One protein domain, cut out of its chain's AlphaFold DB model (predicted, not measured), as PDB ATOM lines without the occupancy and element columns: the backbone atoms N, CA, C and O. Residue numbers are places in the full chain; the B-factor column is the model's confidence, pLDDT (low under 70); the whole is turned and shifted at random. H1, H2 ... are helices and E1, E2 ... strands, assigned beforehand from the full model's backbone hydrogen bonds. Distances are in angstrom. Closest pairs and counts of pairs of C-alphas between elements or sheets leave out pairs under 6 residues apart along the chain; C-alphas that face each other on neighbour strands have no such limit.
ATOM      1  N   ARG A   8     -58.754  -2.897   7.935       70.56
ATOM      2  CA  ARG A   8     -58.185  -3.257   9.243       70.56
ATOM      3  C   ARG A   8     -56.734  -3.735   9.175       70.56
ATOM      4  O   ARG A   8     -55.941  -3.382  10.034       70.56
ATOM      5  N   GLN A   9     -56.378  -4.527   8.165       73.75
ATOM      6  CA  GLN A   9     -55.002  -5.004   7.989       73.75
ATOM      7  C   GLN A   9     -54.068  -3.865   7.581       73.75
ATOM      8  O   GLN A   9     -52.924  -3.820   8.023       73.75
ATOM      9  N   LEU A  10     -54.562  -2.926   6.767       77.50
ATOM     10  CA  LEU A  10     -53.796  -1.742   6.397       77.50
ATOM     11  C   LEU A  10     -53.604  -0.801   7.594       77.50
ATOM     12  O   LEU A  10     -52.493  -0.334   7.822       77.50
ATOM     13  N   GLU A  11     -54.655  -0.558   8.376       73.50
ATOM     14  CA  GLU A  11     -54.588   0.244   9.605       73.50
ATOM     15  C   GLU A  11     -53.616  -0.359  10.619       73.50
ATOM     16  O   GLU A  11     -52.801   0.363  11.192       73.50
ATOM     17  N   GLN A  12     -53.647  -1.683  10.788       73.19
ATOM     18  CA  GLN A  12     -52.721  -2.381  11.672       73.19
ATOM     19  C   GLN A  12     -51.271  -2.233  11.194       73.19
ATOM     20  O   GLN A  12     -50.406  -1.860  11.984       73.19
ATOM     21  N   LEU A  13     -51.009  -2.423   9.898       75.69
ATOM     22  CA  LEU A  13     -49.666  -2.272   9.335       75.69
ATOM     23  C   LEU A  13     -49.139  -0.833   9.472       75.69
ATOM     24  O   LEU A  13     -47.974  -0.620   9.803       75.69
ATOM     25  N   VAL A  14     -49.997   0.170   9.256       71.19
ATOM     26  CA  VAL A  14     -49.638   1.587   9.430       71.19
ATOM     27  C   VAL A  14     -49.388   1.923  10.904       71.19
ATOM     28  O   VAL A  14     -48.460   2.679  11.196       71.19
ATOM     29  N   SER A  15     -50.163   1.353  11.834       67.19
ATOM     30  CA  SER A  15     -49.936   1.509  13.278       67.19
ATOM     31  C   SER A  15     -48.583   0.933  13.688       67.19
ATOM     32  O   SER A  15     -47.786   1.633  14.304       67.19
ATOM     33  N   GLU A  16     -48.279  -0.297  13.267       69.25
ATOM     34  CA  GLU A  16     -47.008  -0.966  13.568       69.25
ATOM     35  C   GLU A  16     -45.804  -0.184  13.004       69.25
ATOM     36  O   GLU A  16     -44.794  -0.002  13.688       69.25
ATOM     37  N   MET A  17     -45.923   0.365  11.788       66.69
ATOM     38  CA  MET A  17     -44.875   1.206  11.191       66.69
ATOM     39  C   MET A  17     -44.706   2.565  11.893       66.69
ATOM     40  O   MET A  17     -43.588   3.088  11.941       66.69
ATOM     41  N   ASN A  18     -45.779   3.152  12.432       62.03
ATOM     42  CA  ASN A  18     -45.719   4.412  13.183       62.03
ATOM     43  C   ASN A  18     -45.171   4.226  14.606       62.03
ATOM     44  O   ASN A  18     -44.420   5.087  15.078       62.03
ATOM     45  N   ASP A  19     -45.482   3.108  15.263       58.88
ATOM     46  CA  ASP A  19     -44.949   2.774  16.588       58.88
ATOM     47  C   ASP A  19     -43.446   2.469  16.529       58.88
ATOM     48  O   ASP A  19     -42.678   2.971  17.355       58.88
ATOM     49  N   ALA A  20     -42.981   1.772  15.486       56.56
ATOM     50  CA  ALA A  20     -41.554   1.502  15.279       56.56
ATOM     51  C   ALA A  20     -40.713   2.779  15.060       56.56
ATOM     52  O   ALA A  20     -39.518   2.810  15.356       56.56
ATOM     53  N   LYS A  21     -41.322   3.872  14.575       54.94
ATOM     54  CA  LYS A  21     -40.629   5.155  14.358       54.94
ATOM     55  C   LYS A  21     -40.521   6.019  15.619       54.94
ATOM     56  O   LYS A  21     -39.772   6.997  15.620       54.94
ATOM     57  N   ASN A  22     -41.230   5.657  16.690       52.25
ATOM     58  CA  ASN A  22     -41.223   6.357  17.974       52.25
ATOM     59  C   ASN A  22     -40.424   5.629  19.067       52.25
ATOM     60  O   ASN A  22     -40.552   5.956  20.246       52.25
ATOM     61  N   GLU A  23     -39.485   4.751  18.697       52.00
ATOM     62  CA  GLU A  23     -38.438   4.244  19.598       52.00
ATOM     63  C   GLU A  23     -37.394   5.314  19.996       52.00
ATOM     64  O   GLU A  23     -36.210   5.040  20.197       52.00
ATOM     65  N   LYS A  24     -37.823   6.552  20.265       51.62
ATOM     66  CA  LYS A  24     -37.165   7.312  21.327       51.62
ATOM     67  C   LYS A  24     -37.628   6.685  22.629       51.62
ATOM     68  O   LYS A  24     -38.560   7.180  23.257       51.62
ATOM     69  N   LYS A  25     -36.974   5.582  23.008       50.62
ATOM     70  CA  LYS A  25     -37.032   4.998  24.348       50.62
ATOM     71  C   LYS A  25     -36.887   6.144  25.343       50.62
ATOM     72  O   LYS A  25     -35.780   6.602  25.626       50.62
ATOM     73  N   LYS A  26     -38.016   6.645  25.854       50.16
ATOM     74  CA  LYS A  26     -38.037   7.401  27.095       50.16
ATOM     75  C   LYS A  26     -37.558   6.383  28.103       50.16
ATOM     76  O   LYS A  26     -38.318   5.507  28.500       50.16
ATOM     77  N   ILE A  27     -36.264   6.447  28.413       49.03
ATOM     78  CA  ILE A  27     -35.683   5.790  29.574       49.03
ATOM     79  C   ILE A  27     -36.700   6.053  30.682       49.03
ATOM     80  O   ILE A  27     -36.960   7.237  30.947       49.03
ATOM     81  N   PRO A  28     -37.359   5.026  31.247       44.50
ATOM     82  CA  PRO A  28     -38.190   5.254  32.402       44.50
ATOM     83  C   PRO A  28     -37.203   5.772  33.433       44.50
ATOM     84  O   PRO A  28     -36.358   5.029  33.931       44.50
ATOM     85  N   ARG A  29     -37.214   7.094  33.652       49.78
ATOM     86  CA  ARG A  29     -36.575   7.690  34.814       49.78
ATOM     87  C   ARG A  29     -37.117   6.838  35.935       49.78
ATOM     88  O   ARG A  29     -38.339   6.806  36.076       49.78
ATOM     89  N   LEU A  30     -36.241   6.077  36.601       45.06
ATOM     90  CA  LEU A  30     -36.582   5.354  37.816       45.06
ATOM     91  C   LEU A  30     -37.491   6.303  38.578       45.06
ATOM     92  O   LEU A  30     -37.040   7.388  38.962       45.06
ATOM     93  N   ILE A  31     -38.778   5.967  38.658       54.25
ATOM     94  CA  ILE A  31     -39.713   6.720  39.468       54.25
ATOM     95  C   ILE A  31     -39.182   6.419  40.855       54.25
ATOM     96  O   ILE A  31     -39.441   5.353  41.403       54.25
ATOM     97  N   ARG A  32     -38.289   7.284  41.351       57.75
ATOM     98  CA  ARG A  32     -37.919   7.299  42.754       57.75
ATOM     99  C   ARG A  32     -39.256   7.456  43.435       57.75
ATOM    100  O   ARG A  32     -39.896   8.496  43.285       57.75
ATOM    101  N   GLU A  33     -39.728   6.371  44.027       63.91
ATOM    102  CA  GLU A  33     -40.984   6.392  44.737       63.91
ATOM    103  C   GLU A  33     -40.893   7.531  45.741       63.91
ATOM    104  O   GLU A  33     -39.951   7.577  46.539       63.91
ATOM    105  N   LYS A  34     -41.804   8.508  45.619       70.62
ATOM    106  CA  LYS A  34     -41.875   9.602  46.583       70.62
ATOM    107  C   LYS A  34     -41.929   8.959  47.977       70.62
ATOM    108  O   LYS A  34     -42.701   8.009  48.152       70.62
ATOM    109  N   PRO A  35     -41.109   9.419  48.936       83.06
ATOM    110  CA  PRO A  35     -41.175   8.951  50.311       83.06
ATOM    111  C   PRO A  35     -42.616   8.869  50.824       83.06
ATOM    112  O   PRO A  35     -43.436   9.731  50.508       83.06
ATOM    113  N   TYR A  36     -42.922   7.849  51.631       84.94
ATOM    114  CA  TYR A  36     -44.285   7.591  52.116       84.94
ATOM    115  C   TYR A  36     -44.923   8.821  52.778       84.94
ATOM    116  O   TYR A  36     -46.058   9.160  52.464       84.94
ATOM    117  N   TYR A  37     -44.160   9.550  53.601       87.00
ATOM    118  CA  TYR A  37     -44.646  10.760  54.268       87.00
ATOM    119  C   TYR A  37     -45.063  11.866  53.288       87.00
ATOM    120  O   TYR A  37     -45.983  12.619  53.592       87.00
ATOM    121  N   LEU A  38     -44.417  11.973  52.117       88.19
ATOM    122  CA  LEU A  38     -44.805  12.945  51.093       88.19
ATOM    123  C   LEU A  38     -46.120  12.543  50.440       88.19
ATOM    124  O   LEU A  38     -46.999  13.385  50.326       88.19
ATOM    125  N   ARG A  39     -46.271  11.263  50.079       87.88
ATOM    126  CA  ARG A  39     -47.514  10.743  49.488       87.88
ATOM    127  C   ARG A  39     -48.698  10.908  50.446       87.88
ATOM    128  O   ARG A  39     -49.744  11.398  50.046       87.88
ATOM    129  N   GLU A  40     -48.510  10.562  51.720       91.38
ATOM    130  CA  GLU A  40     -49.538  10.735  52.756       91.38
ATOM    131  C   GLU A  40     -49.863  12.220  52.988       91.38
ATOM    132  O   GLU A  40     -51.020  12.591  53.185       91.38
ATOM    133  N   SER A  41     -48.851  13.094  52.942       91.38
ATOM    134  CA  SER A  41     -49.063  14.540  53.049       91.38
ATOM    135  C   SER A  41     -49.838  15.083  51.848       91.38
ATOM    136  O   SER A  41     -50.766  15.857  52.046       91.38
ATOM    137  N   GLU A  42     -49.501  14.666  50.625       91.56
ATOM    138  CA  GLU A  42     -50.246  15.007  49.407       91.56
ATOM    139  C   GLU A  42     -51.713  14.585  49.535       91.56
ATOM    140  O   GLU A  42     -52.589  15.426  49.373       91.56
ATOM    141  N   GLU A  43     -51.986  13.333  49.912       92.50
ATOM    142  CA  GLU A  43     -53.347  12.805  50.087       92.50
ATOM    143  C   GLU A  43     -54.159  13.624  51.098       92.50
ATOM    144  O   GLU A  43     -55.241  14.114  50.784       92.50
ATOM    145  N   ARG A  44     -53.588  13.899  52.276       93.38
ATOM    146  CA  ARG A  44     -54.253  14.718  53.301       93.38
ATOM    147  C   ARG A  44     -54.503  16.153  52.846       93.38
ATOM    148  O   ARG A  44     -55.514  16.752  53.218       93.38
ATOM    149  N   LEU A  45     -53.575  16.741  52.088       92.88
ATOM    150  CA  LEU A  45     -53.744  18.089  51.550       92.88
ATOM    151  C   LEU A  45     -54.802  18.093  50.442       92.88
ATOM    152  O   LEU A  45     -55.623  19.007  50.420       92.88
ATOM    153  N   MET A  46     -54.842  17.071  49.585       92.56
ATOM    154  CA  MET A  46     -55.892  16.903  48.581       92.56
ATOM    155  C   MET A  46     -57.269  16.758  49.230       92.56
ATOM    156  O   MET A  46     -58.196  17.451  48.820       92.56
ATOM    157  N   ASP A  47     -57.395  15.961  50.292       92.50
ATOM    158  CA  ASP A  47     -58.645  15.811  51.045       92.50
ATOM    159  C   ASP A  47     -59.083  17.130  51.694       92.50
ATOM    160  O   ASP A  47     -60.254  17.509  51.638       92.50
ATOM    161  N   LYS A  48     -58.137  17.873  52.285       90.94
ATOM    162  CA  LYS A  48     -58.426  19.156  52.938       90.94
ATOM    163  C   LYS A  48     -58.814  20.235  51.929       90.94
ATOM    164  O   LYS A  48     -59.769  20.982  52.147       90.94
ATOM    165  N   PHE A  49     -58.053  20.362  50.845       90.25
ATOM    166  CA  PHE A  49     -58.239  21.413  49.852       90.25
ATOM    167  C   PHE A  49     -59.197  21.015  48.737       90.25
ATOM    168  O   PHE A  49     -59.594  21.892  47.978       90.25
ATOM    169  N   GLY A  50     -59.640  19.764  48.640       89.38
ATOM    170  CA  GLY A  50     -60.561  19.296  47.599       89.38
ATOM    171  C   GLY A  50     -60.047  19.550  46.180       89.38
ATOM    172  O   GLY A  50     -60.839  19.827  45.284       89.38
ATOM    173  N   THR A  51     -58.729  19.564  46.000       91.50
ATOM    174  CA  THR A  51     -58.064  19.838  44.725       91.50
ATOM    175  C   THR A  51     -56.741  19.089  44.664       91.50
ATOM    176  O   THR A  51     -56.262  18.602  45.685       91.50
ATOM    177  N   ASN A  52     -56.151  18.998  43.477       92.44
ATOM    178  CA  ASN A  52     -54.883  18.318  43.277       92.44
ATOM    179  C   ASN A  52     -53.741  19.070  43.985       92.44
ATOM    180  O   ASN A  52     -53.587  20.286  43.822       92.44
ATOM    181  N   VAL A  53     -52.949  18.338  44.770       93.38
ATOM    182  CA  VAL A  53     -51.798  18.867  45.506       93.38
ATOM    183  C   VAL A  53     -50.579  18.024  45.192       93.38
ATOM    184  O   VAL A  53     -50.604  16.807  45.355       93.38
ATOM    185  N   GLU A  54     -49.494  18.683  44.797       91.88
ATOM    186  CA  GLU A  54     -48.224  18.027  44.524       91.88
ATOM    187  C   GLU A  54     -47.105  18.603  45.392       91.88
ATOM    188  O   GLU A  54     -46.919  19.817  45.492       91.88
ATOM    189  N   ILE A  55     -46.330  17.719  46.015       90.12
ATOM    190  CA  ILE A  55     -45.134  18.067  46.769       90.12
ATOM    191  C   ILE A  55     -43.906  17.615  45.980       90.12
ATOM    192  O   ILE A  55     -43.717  16.435  45.662       90.12
ATOM    193  N   HIS A  56     -43.042  18.583  45.690       88.69
ATOM    194  CA  HIS A  56     -41.744  18.390  45.055       88.69
ATOM    195  C   HIS A  56     -40.650  18.700  46.066       88.69
ATOM    196  O   HIS A  56     -40.479  19.853  46.449       88.69
ATOM    197  N   GLU A  57     -39.882  17.697  46.481       85.38
ATOM    198  CA  GLU A  57     -38.749  17.879  47.391       85.38
ATOM    199  C   GLU A  57     -37.419  17.670  46.656       85.38
ATOM    200  O   GLU A  57     -37.228  16.684  45.939       85.38
ATOM    201  N   LYS A  58     -36.479  18.602  46.838       84.50
ATOM    202  CA  LYS A  58     -35.107  18.507  46.341       84.50
ATOM    203  C   LYS A  58     -34.121  19.080  47.359       84.50
ATOM    204  O   LYS A  58     -34.094  20.285  47.588       84.50
ATOM    205  N   GLU A  59     -33.268  18.209  47.898       79.31
ATOM    206  CA  GLU A  59     -32.050  18.561  48.654       79.31
ATOM    207  C   GLU A  59     -32.267  19.686  49.689       79.31
ATOM    208  O   GLU A  59     -31.618  20.730  49.651       79.31
ATOM    209  N   GLY A  60     -33.225  19.482  50.602       81.25
ATOM    210  CA  GLY A  60     -33.530  20.415  51.695       81.25
ATOM    211  C   GLY A  60     -34.422  21.601  51.312       81.25
ATOM    212  O   GLY A  60     -34.713  22.446  52.157       81.25
ATOM    213  N   LYS A  61     -34.876  21.679  50.058       87.56
ATOM    214  CA  LYS A  61     -35.888  22.635  49.596       87.56
ATOM    215  C   LYS A  61     -37.088  21.888  49.036       87.56
ATOM    216  O   LYS A  61     -36.934  20.858  48.388       87.56
ATOM    217  N   GLY A  62     -38.278  22.428  49.259       88.00
ATOM    218  CA  GLY A  62     -39.523  21.846  48.777       88.00
ATOM    219  C   GLY A  62     -40.408  22.880  48.100       88.00
ATOM    220  O   GLY A  62     -40.309  24.076  48.380       88.00
ATOM    221  N   LYS A  63     -41.276  22.410  47.212       92.44
ATOM    222  CA  LYS A  63     -42.376  23.174  46.637       92.44
ATOM    223  C   LYS A  63     -43.662  22.393  46.853       92.44
ATOM    224  O   LYS A  63     -43.699  21.201  46.565       92.44
ATOM    225  N   ILE A  64     -44.686  23.074  47.354       91.50
ATOM    226  CA  ILE A  64     -46.052  22.557  47.421       91.50
ATOM    227  C   ILE A  64     -46.841  23.309  46.354       91.50
ATOM    228  O   ILE A  64     -46.874  24.541  46.360       91.50
ATOM    229  N   GLU A  65     -47.419  22.577  45.416       93.62
ATOM    230  CA  GLU A  65     -48.247  23.101  44.339       93.62
ATOM    231  C   GLU A  65     -49.691  22.691  44.611       93.62
ATOM    232  O   GLU A  65     -49.978  21.510  44.761       93.62
ATOM    233  N   ILE A  66     -50.588  23.670  44.717       93.50
ATOM    234  CA  ILE A  66     -52.025  23.449  44.890       93.50
ATOM    235  C   ILE A  66     -52.690  23.972  43.622       93.50
ATOM    236  O   ILE A  66     -52.664  25.178  43.357       93.50
ATOM    237  N   GLU A  67     -53.240  23.072  42.815       93.00
ATOM    238  CA  GLU A  67     -53.963  23.444  41.603       93.00
ATOM    239  C   GLU A  67     -55.338  24.006  41.979       93.00
ATOM    240  O   GLU A  67     -55.970  23.544  42.925       93.00
ATOM    241  N   TYR A  68     -55.834  25.007  41.262       94.38
ATOM    242  CA  TYR A  68     -57.204  25.488  41.423       94.38
ATOM    243  C   TYR A  68     -57.809  25.729  40.045       94.38
ATOM    244  O   TYR A  68     -57.150  26.249  39.147       94.38
ATOM    245  N   LEU A  69     -59.071  25.343  39.875       91.62
ATOM    246  CA  LEU A  69     -59.764  25.429  38.585       91.62
ATOM    247  C   LEU A  69     -60.671  26.660  38.496       91.62
ATOM    248  O   LEU A  69     -61.181  26.989  37.426       91.62
ATOM    249  N   SER A  70     -60.882  27.353  39.616       94.00
ATOM    250  CA  SER A  70     -61.728  28.537  39.689       94.00
ATOM    251  C   SER A  70     -61.256  29.526  40.755       94.00
ATOM    252  O   SER A  70     -60.572  29.173  41.716       94.00
ATOM    253  N   GLN A  71     -61.689  30.782  40.631       91.56
ATOM    254  CA  GLN A  71     -61.462  31.804  41.659       91.56
ATOM    255  C   GLN A  71     -62.117  31.431  43.002       91.56
ATOM    256  O   GLN A  71     -61.604  31.773  44.069       91.56
ATOM    257  N   LYS A  72     -63.232  30.692  42.960       91.50
ATOM    258  CA  LYS A  72     -63.910  30.179  44.153       91.50
ATOM    259  C   LYS A  72     -63.043  29.159  44.893       91.50
ATOM    260  O   LYS A  72     -62.986  29.202  46.119       91.50
ATOM    261  N   ASP A  73     -62.353  28.284  44.163       92.50
ATOM    262  CA  ASP A  73     -61.428  27.312  44.756       92.50
ATOM    263  C   ASP A  73     -60.255  28.013  45.427       92.50
ATOM    264  O   ASP A  73     -59.953  27.707  46.577       92.50
ATOM    265  N   LEU A  74     -59.661  29.005  44.759       92.00
ATOM    266  CA  LEU A  74     -58.602  29.821  45.349       92.00
ATOM    267  C   LEU A  74     -59.069  30.496  46.646       92.00
ATOM    268  O   LEU A  74     -58.385  30.396  47.658       92.00
ATOM    269  N   THR A  75     -60.246  31.129  46.633       91.56
ATOM    270  CA  THR A  75     -60.816  31.792  47.821       91.56
ATOM    271  C   THR A  75     -60.971  30.800  48.973       91.56
ATOM    272  O   THR A  75     -60.462  31.031  50.064       91.56
ATOM    273  N   ARG A  76     -61.561  29.629  48.705       92.19
ATOM    274  CA  ARG A  76     -61.721  28.563  49.701       92.19
ATOM    275  C   ARG A  76     -60.381  28.046  50.232       92.19
ATOM    276  O   ARG A  76     -60.276  27.740  51.415       92.19
ATOM    277  N   ILE A  77     -59.363  27.910  49.380       91.88
ATOM    278  CA  ILE A  77     -58.013  27.502  49.800       91.88
ATOM    279  C   ILE A  77     -57.417  28.549  50.748       91.88
ATOM    280  O   ILE A  77     -56.878  28.178  51.787       91.88
ATOM    281  N   LEU A  78     -57.542  29.837  50.421       91.12
ATOM    282  CA  LEU A  78     -57.068  30.935  51.270       91.12
ATOM    283  C   LEU A  78     -57.796  30.960  52.622       91.12
ATOM    284  O   LEU A  78     -57.138  31.068  53.658       91.12
ATOM    285  N   ASP A  79     -59.112  30.736  52.627       90.38
ATOM    286  CA  ASP A  79     -59.909  30.603  53.852       90.38
ATOM    287  C   ASP A  79     -59.434  29.418  54.712       90.38
ATOM    288  O   ASP A  79     -59.232  29.554  55.916       90.38
ATOM    289  N   LEU A  80     -59.174  28.252  54.102       89.94
ATOM    290  CA  LEU A  80     -58.647  27.059  54.789       89.94
ATOM    291  C   LEU A  80     -57.224  27.240  55.342       89.94
ATOM    292  O   LEU A  80     -56.791  26.462  56.208       89.94
ATOM    293  N   LEU A  81     -56.487  28.213  54.806       90.25
ATOM    294  CA  LEU A  81     -55.182  28.656  55.292       90.25
ATOM    295  C   LEU A  81     -55.300  29.787  56.328       90.25
ATOM    296  O   LEU A  81     -54.278  30.198  56.870       90.25
ATOM    297  N   ASN A  82     -56.519  30.249  56.637       88.62
ATOM    298  CA  ASN A  82     -56.808  31.410  57.482       88.62
ATOM    299  C   ASN A  82     -56.052  32.671  57.040       88.62
ATOM    300  O   ASN A  82     -55.617  33.471  57.869       88.62
TER     301      ASN A  82
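Overview. This is residues 8 to 82 of the 88 residues of the protein "Chromosome (Plasmid) partitioning protein ParB" of Enterococcus sp. HSIEG1 (UniProt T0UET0). A hairpin of two long strands, E1 and E2, with helix H2 packed on it, mostly on E1, makes a small body, and H3 lies past the end of the hairpin where E2 runs out. From this body residues 8 to 33 stick out as a long arm, a thin unnamed stretch with helix H1 at its far end, and this arm makes much of the length. The printed part has 75 residues with three named helices and two named strands, in the order H1, H2, E1, E2, H3; the sheet, order E1 - E2, is antiparallel and the class is mixed, helices and strands. The whole is extended, with a radius of gyration of the C-alphas of 20.3 A, and the C-alphas span 61 by 33 by 17 A.

Arrangement. E1, residues 53 to 58, and E2, residues 61 to 66, are antiparallel neighbours and a hairpin, with 167 degrees between their directions. The C-alphas of Val 53 and Ile 66 face each other at 4.6 A. N 56 and O 63 are within hydrogen-bond range at 2.8 A, and so are N 65 and O 54 at 2.8 A. H2, residues 36 to 49, has 7 pairs of C-alphas within 8 A of E1, the closest being those of Met 46 and Val 53, 5.5 A apart. H2 and E2 are near each other, with 7 pairs of C-alphas within 10 A. H3, residues 71 to 80, only just touches H2, with 3 pairs of C-alphas within 8 A, made by residue 49 of H2 alone. The closest C-alphas of the two are those of Phe 49 and Ile 77, 6.1 A apart. Their lines stand at a steep tilt of 66 degrees, opposite ways. H3 and E1 are apart. H1, residues 8 to 20, is apart from H2, E1, E2 and H3. In H1, H2 and H3 every O i to N i+4 pair is within hydrogen-bond range.

Along the chain. E1 measures 16.7 A from first to last C-alpha and E2 16.8 A; E1 begins at C-alpha 53, (-51.798, 18.867, 45.506). H2 is 19.8 A long. H1 is 18.3 A long and begins at C-alpha 8, (-58.185, -3.257, 9.243). H3 is 14.2 A long and ends at C-alpha 80, (-58.647, 27.059, 54.789).

Size, cuts and confidence. The two C-alphas farthest apart are those of Gln 9 and Asn 82, 61.5 A. Residues 8 to 33, of which 8 to 20 belong to H1, stand free; without them the body has 49 residues and spans 33 by 20 by 18 A. The link from H1 to H2 is long, with 15 residues; the links H2 to E1, E1 to E2 and E2 to H3 are tight. The printed part has no cut. The mean pLDDT of the printed part is 79.7, and residues 15 to 33 are under 70.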